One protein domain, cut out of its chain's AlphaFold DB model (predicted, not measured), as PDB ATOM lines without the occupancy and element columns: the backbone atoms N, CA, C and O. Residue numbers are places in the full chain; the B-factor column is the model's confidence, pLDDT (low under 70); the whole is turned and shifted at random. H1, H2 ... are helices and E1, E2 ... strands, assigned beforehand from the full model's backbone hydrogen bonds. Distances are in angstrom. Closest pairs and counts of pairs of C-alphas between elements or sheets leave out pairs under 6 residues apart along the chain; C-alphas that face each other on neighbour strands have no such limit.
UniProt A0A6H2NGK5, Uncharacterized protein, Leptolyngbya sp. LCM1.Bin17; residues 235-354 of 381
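AT A GLANCE: This is residues 235 to 354 of the 381 residues of an uncharacterized protein of Leptolyngbya sp. LCM1.Bin17 (UniProt A0A6H2NGK5). A strongly twisted sheet of four strands curls round one helix, H2, and a longer helix, H1, lies along the sheet's other face over E2 and E3. These make three layers, H1, sheet and H2, with the small helix H3 just past the end of H2. The printed part has 120 residues, with three named helices and four named strands in the order H1 E1 E2 E3 H2 H3 E4; the sheet's order is E1 E4 E2 E3, mixed, and the class is mixed, helices and strands. The whole is compact, with a radius of gyration of the C-alphas of 14.9 A and spans of 46 by 34 by 25 A.

IN THESE COORDINATES: H1, residues 242 to 260, begins with C-alpha 242 at (253.270, 377.875, 376.525) and is 26.6 A long. E1 is residues 271 to 276, 16.4 A. E2, residues 290 to 298, is 26.1 A long, and E3, residues 305 to 313, is 24.8 A. H2, residues 318 to 332, begins at C-alpha 318 (261.704, 370.824, 390.785) and is 21.2 A long. H3 is residues 335 to 339, 8.8 A. E4, residues 345 to 353, is 25.4 A long and ends at C-alpha 353 (273.586, 371.976, 380.999).

HOW THE PARTS SIT: In the sheet, edge strand E1 is parallel to E4 at 27 degrees, with N 273 and O 349 2.9 A apart. E4 and E2 are antiparallel at 144 degrees, with N 348 and O 292 at 2.8 A. E2 and the other edge strand, E3, form an antiparallel hairpin at 159 degrees, with N 295 and O 308 at 2.9 A. E3, H2, H3 and E4 make a split strand-helix-strand unit, two strands running the same way with E2 between them, and its crossover is left-handed. H1 is on the sheet at a height of 9.5 A, along the strands, at 0 degrees to E2 on the local plane; its closest C-alphas to E3 are those of Thr 245 and Leu 312, 5.3 A. H2 is on the sheet too; its closest C-alphas to E1 are those of Ala 324 and Ile 275, 6.5 A. H3 is not on the sheet, and is close to H2 but not clearly touching: the closest C-alphas, of Leu 331 and Ala 337, are 6.3 A apart. H1 and H2 are apart. In H1 and H2 every O i to N i+4 pair is within hydrogen-bond range; in H3 0 of 1 is, and 2 of 2 O i to N i+3 pairs are.

THE WHOLE: The C-alphas farthest apart, of Glu 262 and Arg 280, are 46.9 A apart. The printed part has no cut. The link from E1 to E2, residues 277 to 289, is long. The mean pLDDT of the printed part is 92.1, that of H3 is 79, and residue 239 is under 70.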
ATOM      1  N   HIS A 235     259.757 363.960 387.256       88.56
ATOM      2  CA  HIS A 235     259.406 364.999 386.305       88.56
ATOM      3  C   HIS A 235     258.017 365.566 386.626       88.56
ATOM      4  O   HIS A 235     257.011 364.861 386.511       88.56
ATOM      5  N   SER A 236     257.941 366.864 386.910       86.19
ATOM      6  CA  SER A 236     256.678 367.591 387.010       86.19
ATOM      7  C   SER A 236     256.319 368.225 385.668       86.19
ATOM      8  O   SER A 236     257.104 368.955 385.069       86.19
ATOM      9  N   ARG A 237     255.098 367.962 385.192       81.44
ATOM     10  CA  ARG A 237     254.552 368.613 383.987       81.44
ATOM     11  C   ARG A 237     253.989 370.006 384.267       81.44
ATOM     12  O   ARG A 237     253.595 370.690 383.326       81.44
ATOM     13  N   GLU A 238     253.929 370.417 385.528       74.50
ATOM     14  CA  GLU A 238     253.381 371.714 385.912       74.50
ATOM     15  C   GLU A 238     254.203 372.853 385.299       74.50
ATOM     16  O   GLU A 238     255.435 372.805 385.288       74.50
ATOM     17  N   LEU A 239     253.510 373.875 384.782       67.75
ATOM     18  CA  LEU A 239     254.110 375.089 384.213       67.75
ATOM     19  C   LEU A 239     255.093 374.820 383.060       67.75
ATOM     20  O   LEU A 239     256.070 375.546 382.880       67.75
ATOM     21  N   THR A 240     254.870 373.755 382.287       71.62
ATOM     22  CA  THR A 240     255.711 373.419 381.120       71.62
ATOM     23  C   THR A 240     255.101 373.867 379.789       71.62
ATOM     24  O   THR A 240     255.810 373.916 378.779       71.62
ATOM     25  N   SER A 241     253.808 374.215 379.761       87.75
ATOM     26  CA  SER A 241     253.113 374.621 378.536       87.75
ATOM     27  C   SER A 241     253.279 376.117 378.236       87.75
ATOM     28  O   SER A 241     253.501 376.938 379.128       87.75
ATOM     29  N   ALA A 242     253.175 376.480 376.956       90.19
ATOM     30  CA  ALA A 242     253.270 377.875 376.525       90.19
ATOM     31  C   ALA A 242     252.098 378.734 377.039       90.19
ATOM     32  O   ALA A 242     252.290 379.910 377.332       90.19
ATOM     33  N   GLU A 243     250.908 378.142 377.170       92.88
ATOM     34  CA  GLU A 243     249.710 378.816 377.686       92.88
ATOM     35  C   GLU A 243     249.835 379.102 379.189       92.88
ATOM     36  O   GLU A 243     249.606 380.234 379.618       92.88
ATOM     37  N   ASP A 244     250.304 378.120 379.967       91.75
ATOM     38  CA  ASP A 244     250.558 378.306 381.402       91.75
ATOM     39  C   ASP A 244     251.644 379.360 381.637       91.75
ATOM     40  O   ASP A 244     251.533 380.168 382.553       91.75
ATOM     41  N   THR A 245     252.675 379.387 380.783       93.69
ATOM     42  CA  THR A 245     253.776 380.357 380.892       93.69
ATOM     43  C   THR A 245     253.289 381.789 380.688       93.69
ATOM     44  O   THR A 245     253.668 382.683 381.443       93.69
ATOM     45  N   GLU A 246     252.459 382.035 379.668       94.75
ATOM     46  CA  GLU A 246     251.949 383.386 379.413       94.75
ATOM     47  C   GLU A 246     250.938 383.812 380.483       94.75
ATOM     48  O   GLU A 246     250.956 384.970 380.893       94.75
ATOM     49  N   THR A 247     250.127 382.878 380.993       95.06
ATOM     50  CA  THR A 247     249.215 383.131 382.121       95.06
ATOM     51  C   THR A 247     250.001 383.498 383.382       95.06
ATOM     52  O   THR A 247     249.799 384.576 383.932       95.06
ATOM     53  N   ALA A 248     250.987 382.684 383.776       94.12
ATOM     54  CA  ALA A 248     251.836 382.950 384.941       94.12
ATOM     55  C   ALA A 248     252.603 384.276 384.816       94.12
ATOM     56  O   ALA A 248     252.806 384.987 385.798       94.12
ATOM     57  N   LYS A 249     253.019 384.634 383.596       95.25
ATOM     58  CA  LYS A 249     253.658 385.920 383.311       95.25
ATOM     59  C   LYS A 249     252.690 387.091 383.466       95.25
ATOM     60  O   LYS A 249     253.097 388.111 384.012       95.25
ATOM     61  N   GLN A 250     251.451 386.970 382.996       95.62
ATOM     62  CA  GLN A 250     250.434 388.010 383.174       95.62
ATOM     63  C   GLN A 250     250.081 388.193 384.651       95.62
ATOM     64  O   GLN A 250     250.123 389.326 385.122       95.62
ATOM     65  N   ASP A 251     249.856 387.099 385.382       95.88
ATOM     66  CA  ASP A 251     249.561 387.123 386.820       95.88
ATOM     67  C   ASP A 251     250.693 387.800 387.607       95.88
ATOM     68  O   ASP A 251     250.461 388.666 388.450       95.88
ATOM     69  N   TRP A 252     251.943 387.459 387.281       95.62
ATOM     70  CA  TRP A 252     253.123 388.063 387.895       95.62
ATOM     71  C   TRP A 252     253.248 389.564 387.595       95.62
ATOM     72  O   TRP A 252     253.535 390.359 388.493       95.62
ATOM     73  N   ILE A 253     253.018 389.978 386.344       94.88
ATOM     74  CA  ILE A 253     253.050 391.397 385.963       94.88
ATOM     75  C   ILE A 253     251.922 392.164 386.658       94.88
ATOM     76  O   ILE A 253     252.161 393.276 387.129       94.88
ATOM     77  N   GLU A 254     250.716 391.598 386.747       95.44
ATOM     78  CA  GLU A 254     249.580 392.209 387.445       95.44
ATOM     79  C   GLU A 254     249.878 392.387 388.940       95.44
ATOM     80  O   GLU A 254     249.676 393.479 389.475       95.44
ATOM     81  N   GLU A 255     250.442 391.368 389.596       94.75
ATOM     82  CA  GLU A 255     250.862 391.437 390.999       94.75
ATOM     83  C   GLU A 255     251.879 392.564 391.227       94.75
ATOM     84  O   GLU A 255     251.717 393.395 392.127       94.75
ATOM     85  N   LEU A 256     252.917 392.634 390.391       94.44
ATOM     86  CA  LEU A 256     253.930 393.680 390.502       94.44
ATOM     87  C   LEU A 256     253.357 395.065 390.189       94.44
ATOM     88  O   LEU A 256     253.703 396.035 390.862       94.44
ATOM     89  N   THR A 257     252.444 395.163 389.225       94.19
ATOM     90  CA  THR A 257     251.781 396.418 388.846       94.19
ATOM     91  C   THR A 257     250.908 396.939 389.981       94.19
ATOM     92  O   THR A 257     250.931 398.131 390.287       94.19
ATOM     93  N   ALA A 258     250.193 396.051 390.675       93.25
ATOM     94  CA  ALA A 258     249.412 396.410 391.852       93.25
ATOM     95  C   ALA A 258     250.289 396.940 393.003       93.25
ATOM     96  O   ALA A 258     249.840 397.790 393.774       93.25
ATOM     97  N   ARG A 259     251.539 396.466 393.111       90.62
ATOM     98  CA  ARG A 259     252.493 396.886 394.152       90.62
ATOM     99  C   ARG A 259     253.275 398.154 393.795       90.62
ATOM    100  O   ARG A 259     253.523 398.968 394.678       90.62
ATOM    101  N   LEU A 260     253.676 398.318 392.534       90.44
ATOM    102  CA  LEU A 260     254.645 399.336 392.101       90.44
ATOM    103  C   LEU A 260     254.064 400.424 391.186       90.44
ATOM    104  O   LEU A 260     254.681 401.480 391.038       90.44
ATOM    105  N   GLY A 261     252.878 400.207 390.615       90.56
ATOM    106  CA  GLY A 261     252.227 401.108 389.663       90.56
ATOM    107  C   GLY A 261     252.299 400.630 388.205       90.56
ATOM    108  O   GLY A 261     252.974 399.659 387.881       90.56
ATOM    109  N   GLU A 262     251.573 401.332 387.330       85.19
ATOM    110  CA  GLU A 262     251.260 400.936 385.940       85.19
ATOM    111  C   GLU A 262     252.446 400.998 384.954       85.19
ATOM    112  O   GLU A 262     252.393 400.381 383.895       85.19
ATOM    113  N   ASP A 263     253.532 401.696 385.302       84.75
ATOM    114  CA  ASP A 263     254.619 402.044 384.373       84.75
ATOM    115  C   ASP A 263     255.964 401.384 384.743       84.75
ATOM    116  O   ASP A 263     256.975 402.066 384.929       84.75
ATOM    117  N   MET A 264     256.008 400.054 384.854       90.69
ATOM    118  CA  MET A 264     257.284 399.340 385.003       90.69
ATOM    119  C   MET A 264     257.884 399.008 383.630       90.69
ATOM    120  O   MET A 264     257.281 398.250 382.864       90.69
ATOM    121  N   PRO A 265     259.072 399.533 383.284       94.25
ATOM    122  CA  PRO A 265     259.745 399.147 382.056       94.25
ATOM    123  C   PRO A 265     260.187 397.681 382.126       94.25
ATOM    124  O   PRO A 265     260.641 397.187 383.159       94.25
ATOM    125  N   GLN A 266     260.086 396.988 380.998       94.19
ATOM    126  CA  GLN A 266     260.622 395.644 380.836       94.19
ATOM    127  C   GLN A 266     261.992 395.720 380.158       94.19
ATOM    128  O   GLN A 266     262.156 396.438 379.170       94.19
ATOM    129  N   ALA A 267     262.968 394.969 380.664       94.38
ATOM    130  CA  ALA A 267     264.275 394.854 380.032       94.38
ATOM    131  C   ALA A 267     264.148 394.244 378.623       94.38
ATOM    132  O   ALA A 267     263.457 393.242 378.428       94.38
ATOM    133  N   GLU A 268     264.828 394.844 377.640       89.12
ATOM    134  CA  GLU A 268     264.752 394.416 376.234       89.12
ATOM    135  C   GLU A 268     265.409 393.050 375.990       89.12
ATOM    136  O   GLU A 268     264.957 392.290 375.133       89.12
ATOM    137  N   ALA A 269     266.474 392.736 376.731       90.50
ATOM    138  CA  ALA A 269     267.230 391.499 376.579       90.50
ATOM    139  C   ALA A 269     267.005 390.571 377.784       90.50
ATOM    140  O   ALA A 269     267.179 391.011 378.925       90.50
ATOM    141  N   PRO A 270     266.652 389.291 377.557       92.31
ATOM    142  CA  PRO A 270     266.559 388.322 378.634       92.31
ATOM    143  C   PRO A 270     267.952 388.008 379.191       92.31
ATOM    144  O   PRO A 270     268.920 387.844 378.446       92.31
ATOM    145  N   ILE A 271     268.040 387.886 380.510       94.12
ATOM    146  CA  ILE A 271     269.247 387.406 381.188       94.12
ATOM    147  C   ILE A 271     269.293 385.890 381.004       94.12
ATOM    148  O   ILE A 271     268.267 385.230 381.116       94.12
ATOM    149  N   THR A 272     270.455 385.320 380.709       96.56
ATOM    150  CA  THR A 272     270.600 383.865 380.568       96.56
ATOM    151  C   THR A 272     271.414 383.317 381.730       96.56
ATOM    152  O   THR A 272     272.475 383.860 382.034       96.56
ATOM    153  N   ILE A 273     270.925 382.254 382.368       96.31
ATOM    154  CA  ILE A 273     271.640 381.530 383.424       96.31
ATOM    155  C   ILE A 273     271.761 380.066 383.016       96.31
ATOM    156  O   ILE A 273     270.762 379.419 382.696       96.31
ATOM    157  N   ASP A 274     272.986 379.546 383.064       97.38
ATOM    158  CA  ASP A 274     273.284 378.143 382.804       97.38
ATOM    159  C   ASP A 274     273.373 377.369 384.127       97.38
ATOM    160  O   ASP A 274     274.203 377.658 384.990       97.38
ATOM    161  N   ILE A 275     272.515 376.363 384.287       97.12
ATOM    162  CA  ILE A 275     272.475 375.484 385.456       97.12
ATOM    163  C   ILE A 275     273.178 374.172 385.104       97.12
ATOM    164  O   ILE A 275     272.639 373.387 384.314       97.12
ATOM    165  N   PRO A 276     274.370 373.900 385.662       95.81
ATOM    166  CA  PRO A 276     275.099 372.682 385.352       95.81
ATOM    167  C   PRO A 276     274.400 371.465 385.967       95.81
ATOM    168  O   PRO A 276     274.132 371.430 387.170       95.81
ATOM    169  N   TYR A 277     274.158 370.432 385.158       93.69
ATOM    170  CA  TYR A 277     273.685 369.141 385.645       93.69
ATOM    171  C   TYR A 277     274.843 368.139 385.672       93.69
ATOM    172  O   TYR A 277     275.238 367.586 384.654       93.69
ATOM    173  N   THR A 278     275.413 367.913 386.855       89.25
ATOM    174  CA  THR A 278     276.596 367.048 387.035       89.25
ATOM    175  C   THR A 278     276.262 365.625 387.475       89.25
ATOM    176  O   THR A 278     277.163 364.808 387.682       89.25
ATOM    177  N   GLN A 279     274.980 365.302 387.663       84.94
ATOM    178  CA  GLN A 279     274.597 363.964 388.097       84.94
ATOM    179  C   GLN A 279     274.680 362.981 386.930       84.94
ATOM    180  O   GLN A 279     274.318 363.284 385.800       84.94
ATOM    181  N   ARG A 280     275.110 361.753 387.228       85.06
ATOM    182  CA  ARG A 280     275.235 360.675 386.237       85.06
ATOM    183  C   ARG A 280     273.910 359.975 385.926       85.06
ATOM    184  O   ARG A 280     273.949 358.895 385.359       85.06
ATOM    185  N   ILE A 281     272.763 360.503 386.347       90.81
ATOM    186  CA  ILE A 281     271.466 359.843 386.155       90.81
ATOM    187  C   ILE A 281     270.764 360.509 384.975       90.81
ATOM    188  O   ILE A 281     270.672 361.728 384.931       90.81
ATOM    189  N   CYS A 282     270.273 359.728 384.015       93.25
ATOM    190  CA  CYS A 282     269.502 360.301 382.914       93.25
ATOM    191  C   CYS A 282     268.147 360.823 383.400       93.25
ATOM    192  O   CYS A 282     267.417 360.124 384.110       93.25
ATOM    193  N   LEU A 283     267.803 362.030 382.963       92.94
ATOM    194  CA  LEU A 283     266.495 362.640 383.153       92.94
ATOM    195  C   LEU A 283     265.598 362.234 381.980       92.94
ATOM    196  O   LEU A 283     265.975 362.384 380.818       92.94
ATOM    197  N   SER A 284     264.431 361.666 382.281       91.50
ATOM    198  CA  SER A 284     263.444 361.272 381.275       91.50
ATOM    199  C   SER A 284     262.049 361.747 381.696       91.50
ATOM    200  O   SER A 284     261.549 361.275 382.722       91.50
ATOM    201  N   PRO A 285     261.388 362.625 380.918       92.38
ATOM    202  CA  PRO A 285     261.855 363.239 379.662       92.38
ATOM    203  C   PRO A 285     263.023 364.228 379.862       92.38
ATOM    204  O   PRO A 285     263.288 364.648 380.977       92.38
ATOM    205  N   GLU A 286     263.729 364.610 378.796       94.12
ATOM    206  CA  GLU A 286     264.834 365.578 378.915       94.12
ATOM    207  C   GLU A 286     264.348 366.927 379.486       94.12
ATOM    208  O   GLU A 286     263.233 367.362 379.168       94.12
ATOM    209  N   PRO A 287     265.156 367.601 380.328       95.44
ATOM    210  CA  PRO A 287     264.783 368.887 380.898       95.44
ATOM    211  C   PRO A 287     264.604 369.928 379.791       95.44
ATOM    212  O   PRO A 287     265.374 369.996 378.832       95.44
ATOM    213  N   THR A 288     263.597 370.778 379.946       95.19
ATOM    214  CA  THR A 288     263.335 371.875 379.009       95.19
ATOM    215  C   THR A 288     263.916 373.188 379.530       95.19
ATOM    216  O   THR A 288     264.210 373.330 380.717       95.19
ATOM    217  N   GLN A 289     264.081 374.172 378.642       96.56
ATOM    218  CA  GLN A 289     264.459 375.525 379.056       96.56
ATOM    219  C   GLN A 289     263.367 376.143 379.934       96.56
ATOM    220  O   GLN A 289     262.201 376.213 379.518       96.56
ATOM    221  N   GLY A 290     263.779 376.613 381.111       96.88
ATOM    222  CA  GLY A 290     262.931 377.321 382.062       96.88
ATOM    223  C   GLY A 290     262.923 378.831 381.824       96.88
ATOM    224  O   GLY A 290     263.746 379.371 381.080       96.88
ATOM    225  N   LEU A 291     261.987 379.515 382.475       97.56
ATOM    226  CA  LEU A 291     261.861 380.970 382.446       97.56
ATOM    227  C   LEU A 291     261.502 381.464 383.847       97.56
ATOM    228  O   LEU A 291     260.547 380.974 384.452       97.56
ATOM    229  N   LEU A 292     262.249 382.439 384.350       97.50
ATOM    230  CA  LEU A 292     261.970 383.118 385.612       97.50
ATOM    231  C   LEU A 292     261.642 384.588 385.348       97.50
ATOM    232  O   LEU A 292     262.232 385.220 384.471       97.50
ATOM    233  N   GLY A 293     260.707 385.123 386.119       96.81
ATOM    234  CA  GLY A 293     260.471 386.551 386.257       96.81
ATOM    235  C   GLY A 293     261.266 387.069 387.446       96.81
ATOM    236  O   GLY A 293     261.301 386.425 388.495       96.81
ATOM    237  N   MET A 294     261.917 388.214 387.279       96.19
ATOM    238  CA  MET A 294     262.686 388.876 388.326       96.19
ATOM    239  C   MET A 294     262.391 390.374 388.331       96.19
ATOM    240  O   MET A 294     262.380 391.010 387.279       96.19
ATOM    241  N   ALA A 295     262.200 390.944 389.513       95.56
ATOM    242  CA  ALA A 295     262.123 392.383 389.716       95.56
ATOM    243  C   ALA A 295     262.758 392.757 391.057       95.56
ATOM    244  O   ALA A 295     262.578 392.061 392.055       95.56
ATOM    245  N   ILE A 296     263.481 393.874 391.094       93.19
ATOM    246  CA  ILE A 296     263.965 394.458 392.347       93.19
ATOM    247  C   ILE A 296     262.917 395.464 392.809       93.19
ATOM    248  O   ILE A 296     262.719 396.501 392.168       93.19
ATOM    249  N   VAL A 297     262.232 395.138 393.903       92.75
ATOM    250  CA  VAL A 297     261.097 395.899 394.423       92.75
ATOM    251  C   VAL A 297     261.464 396.542 395.762       92.75
ATOM    252  O   VAL A 297     262.116 395.900 396.582       92.75
ATOM    253  N   PRO A 298     261.091 397.802 396.034       89.12
ATOM    254  CA  PRO A 298     261.190 398.341 397.384       89.12
ATOM    255  C   PRO A 298     260.322 397.529 398.353       89.12
ATOM    256  O   PRO A 298     259.204 397.131 398.022       89.12
ATOM    257  N   THR A 299     260.836 397.294 399.557       90.19
ATOM    258  CA  THR A 299     260.075 396.692 400.657       90.19
ATOM    259  C   THR A 299     258.976 397.640 401.139       90.19
ATOM    260  O   THR A 299     259.043 398.845 400.903       90.19
ATOM    261  N   ASP A 300     257.997 397.134 401.895       86.31
ATOM    262  CA  ASP A 300     256.891 397.949 402.439       86.31
ATOM    263  C   ASP A 300     257.367 399.112 403.333       86.31
ATOM    264  O   ASP A 300     256.673 400.115 403.500       86.31
ATOM    265  N   SER A 301     258.567 398.989 403.907       85.25
ATOM    266  CA  SER A 301     259.237 400.048 404.667       85.25
ATOM    267  C   SER A 301     259.836 401.158 403.793       85.25
ATOM    268  O   SER A 301     260.110 402.236 404.307       85.25
ATOM    269  N   GLY A 302     260.065 400.912 402.501       81.44
ATOM    270  CA  GLY A 302     260.713 401.836 401.563       81.44
ATOM    271  C   GLY A 302     262.231 401.990 401.736       81.44
ATOM    272  O   GLY A 302     262.871 402.607 400.888       81.44
ATOM    273  N   ASP A 303     262.810 401.420 402.796       84.88
ATOM    274  CA  ASP A 303     264.227 401.588 403.156       84.88
ATOM    275  C   ASP A 303     265.146 400.491 402.590       84.88
ATOM    276  O   ASP A 303     266.369 400.633 402.612       84.88
ATOM    277  N   SER A 304     264.579 399.393 402.086       88.00
ATOM    278  CA  SER A 304     265.330 398.282 401.496       88.00
ATOM    279  C   SER A 304     264.743 397.854 400.159       88.00
ATOM    280  O   SER A 304     263.563 398.054 399.884       88.00
ATOM    281  N   LEU A 305     265.591 397.270 399.320       89.69
ATOM    282  CA  LEU A 305     265.190 396.623 398.080       89.69
ATOM    283  C   LEU A 305     265.159 395.112 398.319       89.69
ATOM    284  O   LEU A 305     266.090 394.555 398.896       89.69
ATOM    285  N   GLU A 306     264.091 394.467 397.883       92.25
ATOM    286  CA  GLU A 306     263.893 393.026 397.921       92.25
ATOM    287  C   GLU A 306     263.856 392.480 396.494       92.25
ATOM    288  O   GLU A 306     263.283 393.080 395.580       92.25
ATOM    289  N   LEU A 307     264.477 391.322 396.298       93.88
ATOM    290  CA  LEU A 307     264.403 390.601 395.040       93.88
ATOM    291  C   LEU A 307     263.097 389.800 394.992       93.88
ATOM    292  O   LEU A 307     262.950 388.799 395.689       93.88
ATOM    293  N   SER A 308     262.165 390.214 394.140       94.81
ATOM    294  CA  SER A 308     260.974 389.432 393.822       94.81
ATOM    295  C   SER A 308     261.276 388.513 392.641       94.81
ATOM    296  O   SER A 308     261.630 388.976 391.555       94.81
ATOM    297  N   THR A 309     261.149 387.201 392.851       96.06
ATOM    298  CA  THR A 309     261.373 386.180 391.818       96.06
ATOM    299  C   THR A 309     260.171 385.257 391.699       96.06
ATOM    300  O   THR A 309     259.700 384.750 392.717       96.06
ATOM    301  N   THR A 310     259.756 384.951 390.473       96.00
ATOM    302  CA  THR A 310     258.652 384.023 390.190       96.00
ATOM    303  C   THR A 310     259.048 383.040 389.093       96.00
ATOM    304  O   THR A 310     259.688 383.407 388.109       96.00
ATOM    305  N   LEU A 311     258.661 381.771 389.246       97.06
ATOM    306  CA  LEU A 311     258.823 380.755 388.204       97.06
ATOM    307  C   LEU A 311     257.722 380.917 387.150       97.06
ATOM    308  O   LEU A 311     256.560 380.661 387.442       97.06
ATOM    309  N   LEU A 312     258.094 381.316 385.933       96.56
ATOM    310  CA  LEU A 312     257.155 381.495 384.817       96.56
ATOM    311  C   LEU A 312     257.024 380.220 383.983       96.56
ATOM    312  O   LEU A 312     255.931 379.860 383.561       96.56
ATOM    313  N   LYS A 313     258.141 379.522 383.759       97.06
ATOM    314  CA  LYS A 313     258.183 378.240 383.057       97.06
ATOM    315  C   LYS A 313     259.123 377.274 383.761       97.06
ATOM    316  O   LYS A 313     260.304 377.571 383.948       97.06
ATOM    317  N   SER A 314     258.598 376.106 384.109       96.88
ATOM    318  CA  SER A 314     259.343 375.010 384.725       96.88
ATOM    319  C   SER A 314     260.295 374.352 383.727       96.88
ATOM    320  O   SER A 314     259.961 374.157 382.561       96.88
ATOM    321  N   THR A 315     261.459 373.924 384.215       96.31
ATOM    322  CA  THR A 315     262.384 373.049 383.472       96.31
ATOM    323  C   THR A 315     261.869 371.609 383.332       96.31
ATOM    324  O   THR A 315     262.471 370.798 382.628       96.31
ATOM    325  N   GLY A 316     260.763 371.274 384.004       95.31
ATOM    326  CA  GLY A 316     260.242 369.913 384.156       95.31
ATOM    327  C   GLY A 316     260.715 369.225 385.440       95.31
ATOM    328  O   GLY A 316     260.151 368.211 385.838       95.31
ATOM    329  N   TYR A 317     261.707 369.791 386.137       94.56
ATOM    330  CA  TYR A 317     262.297 369.187 387.330       94.56
ATOM    331  C   TYR A 317     262.382 370.181 388.499       94.56
ATOM    332  O   TYR A 317     263.086 371.191 388.395       94.56
ATOM    333  N   PRO A 318     261.737 369.898 389.650       93.06
ATOM    334  CA  PRO A 318     261.704 370.824 390.785       93.06
ATOM    335  C   PRO A 318     263.089 371.230 391.303       93.06
ATOM    336  O   PRO A 318     263.315 372.399 391.611       93.06
ATOM    337  N   PHE A 319     264.039 370.293 391.358       93.69
ATOM    338  CA  PHE A 319     265.389 370.584 391.848       93.69
ATOM    339  C   PHE A 319     266.174 371.522 390.916       93.69
ATOM    340  O   PHE A 319     266.968 372.326 391.399       93.69
ATOM    341  N   LEU A 320     265.940 371.453 389.599       95.75
ATOM    342  CA  LEU A 320     266.545 372.368 388.629       95.75
ATOM    343  C   LEU A 320     265.929 373.763 388.743       95.75
ATOM    344  O   LEU A 320     266.657 374.752 388.718       95.75
ATOM    345  N   ASN A 321     264.612 373.848 388.949       95.94
ATOM    346  CA  ASN A 321     263.935 375.123 389.202       95.94
ATOM    347  C   ASN A 321     264.461 375.784 390.487       95.94
ATOM    348  O   ASN A 321     264.738 376.980 390.500       95.94
ATOM    349  N   GLN A 322     264.657 375.001 391.553       95.62
ATOM    350  CA  GLN A 322     265.234 375.494 392.804       95.62
ATOM    351  C   GLN A 322     266.681 375.971 392.616       95.62
ATOM    352  O   GLN A 322     267.039 377.035 393.117       95.62
ATOM    353  N   ALA A 323     267.501 375.219 391.877       96.19
ATOM    354  CA  ALA A 323     268.870 375.621 391.561       96.19
ATOM    355  C   ALA A 323     268.912 376.921 390.741       96.19
ATOM    356  O   ALA A 323     269.755 377.775 390.999       96.19
ATOM    357  N   ALA A 324     267.975 377.105 389.807       97.19
ATOM    358  CA  ALA A 324     267.856 378.332 389.028       97.19
ATOM    359  C   ALA A 324     267.476 379.547 389.887       97.19
ATOM    360  O   ALA A 324     268.077 380.607 389.743       97.19
ATOM    361  N   LEU A 325     266.528 379.385 390.817       96.44
ATOM    362  CA  LEU A 325     266.168 380.437 391.773       96.44
ATOM    363  C   LEU A 325     267.341 380.794 392.693       96.44
ATOM    364  O   LEU A 325     267.583 381.973 392.933       96.44
ATOM    365  N   GLN A 326     268.100 379.800 393.164       96.31
ATOM    366  CA  GLN A 326     269.297 380.045 393.969       96.31
ATOM    367  C   GLN A 326     270.364 380.804 393.171       96.31
ATOM    368  O   GLN A 326     270.876 381.809 393.647       96.31
ATOM    369  N   ALA A 327     270.651 380.377 391.937       95.81
ATOM    370  CA  ALA A 327     271.615 381.056 391.072       95.81
ATOM    371  C   ALA A 327     271.219 382.517 390.799       95.81
ATOM    372  O   ALA A 327     272.077 383.391 390.707       95.81
ATOM    373  N   LEU A 328     269.915 382.793 390.712       95.00
ATOM    374  CA  LEU A 328     269.397 384.145 390.555       95.00
ATOM    375  C   LEU A 328     269.583 384.997 391.819       95.00
ATOM    376  O   LEU A 328     269.948 386.167 391.718       95.00
ATOM    377  N   GLN A 329     269.370 384.419 393.003       94.06
ATOM    378  CA  GLN A 329     269.669 385.085 394.273       94.06
ATOM    379  C   GLN A 329     271.164 385.375 394.408       94.06
ATOM    380  O   GLN A 329     271.544 386.466 394.822       94.06
ATOM    381  N   ASP A 330     272.020 384.430 394.021       93.56
ATOM    382  CA  ASP A 330     273.471 384.605 394.053       93.56
ATOM    383  C   ASP A 330     273.914 385.715 393.081       93.56
ATOM    384  O   ASP A 330     274.754 386.539 393.442       93.56
ATOM    385  N   LEU A 331     273.298 385.801 391.892       91.94
ATOM    386  CA  LEU A 331     273.520 386.889 390.931       91.94
ATOM    387  C   LEU A 331     273.073 388.249 391.487       91.94
ATOM    388  O   LEU A 331     273.775 389.239 391.323       91.94
ATOM    389  N   ALA A 332     271.925 388.312 392.160       90.31
ATOM    390  CA  ALA A 332     271.439 389.548 392.772       90.31
ATOM    391  C   ALA A 332     272.283 390.002 393.978       90.31
ATOM    392  O   ALA A 332     272.252 391.175 394.342       90.31
ATOM    393  N   ASN A 333     273.033 389.085 394.593       89.88
ATOM    394  CA  ASN A 333     273.952 389.374 395.694       89.88
ATOM    395  C   ASN A 333     275.402 389.597 395.231       89.88
ATOM    396  O   ASN A 333     276.251 389.933 396.059       89.88
ATOM    397  N   SER A 334     275.713 389.379 393.950       90.31
ATOM    398  CA  SER A 334     277.056 389.591 393.415       90.31
ATOM    399  C   SER A 334     277.303 391.070 393.102       90.31
ATOM    400  O   SER A 334     276.372 391.865 392.980       90.31
ATOM    401  N   ASP A 335     278.567 391.459 392.929       84.12
ATOM    402  CA  ASP A 335     278.922 392.836 392.549       84.12
ATOM    403  C   ASP A 335     278.311 393.248 391.186       84.12
ATOM    404  O   ASP A 335     278.064 394.436 390.933       84.12
ATOM    405  N   ASP A 336     277.993 392.261 390.338       77.38
ATOM    406  CA  ASP A 336     277.332 392.438 389.041       77.38
ATOM    407  C   ASP A 336     275.846 392.821 389.173       77.38
ATOM    408  O   ASP A 336     275.252 393.316 388.211       77.38
ATOM    409  N   ALA A 337     275.253 392.694 390.366       75.31
ATOM    410  CA  ALA A 337     273.896 393.160 390.658       75.31
ATOM    411  C   ALA A 337     273.719 394.667 390.419       75.31
ATOM    412  O   ALA A 337     272.605 395.133 390.194       75.31
ATOM    413  N   SER A 338     274.821 395.425 390.389       73.69
ATOM    414  CA  SER A 338     274.833 396.848 390.025       73.69
ATOM    415  C   SER A 338     274.282 397.122 388.616       73.69
ATOM    416  O   SER A 338     273.933 398.260 388.311       73.69
ATOM    417  N   ALA A 339     274.220 396.105 387.747       84.38
ATOM    418  CA  ALA A 339     273.619 396.199 386.418       84.38
ATOM    419  C   ALA A 339     272.081 396.078 386.425       84.38
ATOM    420  O   ALA A 339     271.449 396.335 385.399       84.38
ATOM    421  N   LEU A 340     271.479 395.679 387.550       90.62
ATOM    422  CA  LEU A 340     270.034 395.545 387.701       90.62
ATOM    423  C   LEU A 340     269.443 396.852 388.239       90.62
ATOM    424  O   LEU A 340     269.775 397.320 389.327       90.62
ATOM    425  N   GLU A 341     268.545 397.446 387.465       91.44
ATOM    426  CA  GLU A 341     267.868 398.686 387.813       91.44
ATOM    427  C   GLU A 341     266.615 398.388 388.663       91.44
ATOM    428  O   GLU A 341     265.792 397.542 388.288       91.44
ATOM    429  N   PRO A 342     266.426 399.072 389.809       91.50
ATOM    430  CA  PRO A 342     265.211 398.938 390.610       91.50
ATOM    431  C   PRO A 342     263.956 399.320 389.817       91.50
ATOM    432  O   PRO A 342     263.952 400.321 389.100       91.50
ATOM    433  N   GLY A 343     262.875 398.552 389.976       91.06
ATOM    434  CA  GLY A 343     261.608 398.796 389.272       91.06
ATOM    435  C   GLY A 343     261.592 398.397 387.790       91.06
ATOM    436  O   GLY A 343     260.623 398.712 387.101       91.06
ATOM    437  N   VAL A 344     262.626 397.707 387.295       94.69
ATOM    438  CA  VAL A 344     262.647 397.110 385.952       94.69
ATOM    439  C   VAL A 344     262.279 395.627 386.030       94.69
ATOM    440  O   VAL A 344     262.747 394.901 386.911       94.69
ATOM    441  N   LEU A 345     261.441 395.171 385.097       95.75
ATOM    442  CA  LEU A 345     261.062 393.765 384.961       95.75
ATOM    443  C   LEU A 345     262.076 393.027 384.091       95.75
ATOM    444  O   LEU A 345     262.238 393.332 382.906       95.75
ATOM    445  N   TYR A 346     262.712 392.010 384.656       96.69
ATOM    446  CA  TYR A 346     263.653 391.147 383.959       96.69
ATOM    447  C   TYR A 346     263.031 389.775 383.710       96.69
ATOM    448  O   TYR A 346     262.408 389.180 384.589       96.69
ATOM    449  N   GLN A 347     263.237 389.255 382.502       96.88
ATOM    450  CA  GLN A 347     262.999 387.849 382.197       96.88
ATOM    451  C   GLN A 347     264.336 387.124 382.160       96.88
ATOM    452  O   GLN A 347     265.286 387.593 381.531       96.88
ATOM    453  N   VAL A 348     264.400 385.982 382.833       97.25
ATOM    454  CA  VAL A 348     265.615 385.187 382.957       97.25
ATOM    455  C   VAL A 348     265.381 383.828 382.316       97.25
ATOM    456  O   VAL A 348     264.567 383.037 382.792       97.25
ATOM    457  N   GLN A 349     266.085 383.560 381.224       97.81
ATOM    458  CA  GLN A 349     266.083 382.270 380.555       97.81
ATOM    459  C   GLN A 349     267.021 381.311 381.290       97.81
ATOM    460  O   GLN A 349     268.200 381.601 381.496       97.81
ATOM    461  N   VAL A 350     266.485 380.157 381.675       98.06
ATOM    462  CA  VAL A 350     267.228 379.110 382.374       98.06
ATOM    463  C   VAL A 350     267.600 378.028 381.375       98.06
ATOM    464  O   VAL A 350     266.736 377.301 380.874       98.06
ATOM    465  N   ASN A 351     268.894 377.901 381.113       97.81
ATOM    466  CA  ASN A 351     269.459 376.822 380.323       97.81
ATOM    467  C   ASN A 351     269.968 375.731 381.256       97.81
ATOM    468  O   ASN A 351     270.706 375.995 382.200       97.81
ATOM    469  N   VAL A 352     269.593 374.487 380.988       97.06
ATOM    470  CA  VAL A 352     270.096 373.344 381.748       97.06
ATOM    471  C   VAL A 352     271.237 372.724 380.956       97.06
ATOM    472  O   VAL A 352     271.035 372.272 379.832       97.06
ATOM    473  N   GLY A 353     272.431 372.683 381.547       95.94
ATOM    474  CA  GLY A 353     273.586 371.976 380.999       95.94
ATOM    475  C   GLY A 353     273.431 370.467 381.171       95.94
ATOM    476  O   GLY A 353     274.152 369.873 381.969       95.94
ATOM    477  N   TYR A 354     272.445 369.881 380.490       95.50
ATOM    478  CA  TYR A 354     272.153 368.448 380.474       95.50
ATOM    479  C   TYR A 354     272.728 367.805 379.211       95.50
ATOM    480  O   TYR A 354     272.534 368.314 378.109       95.50
TER     481      TYR A 354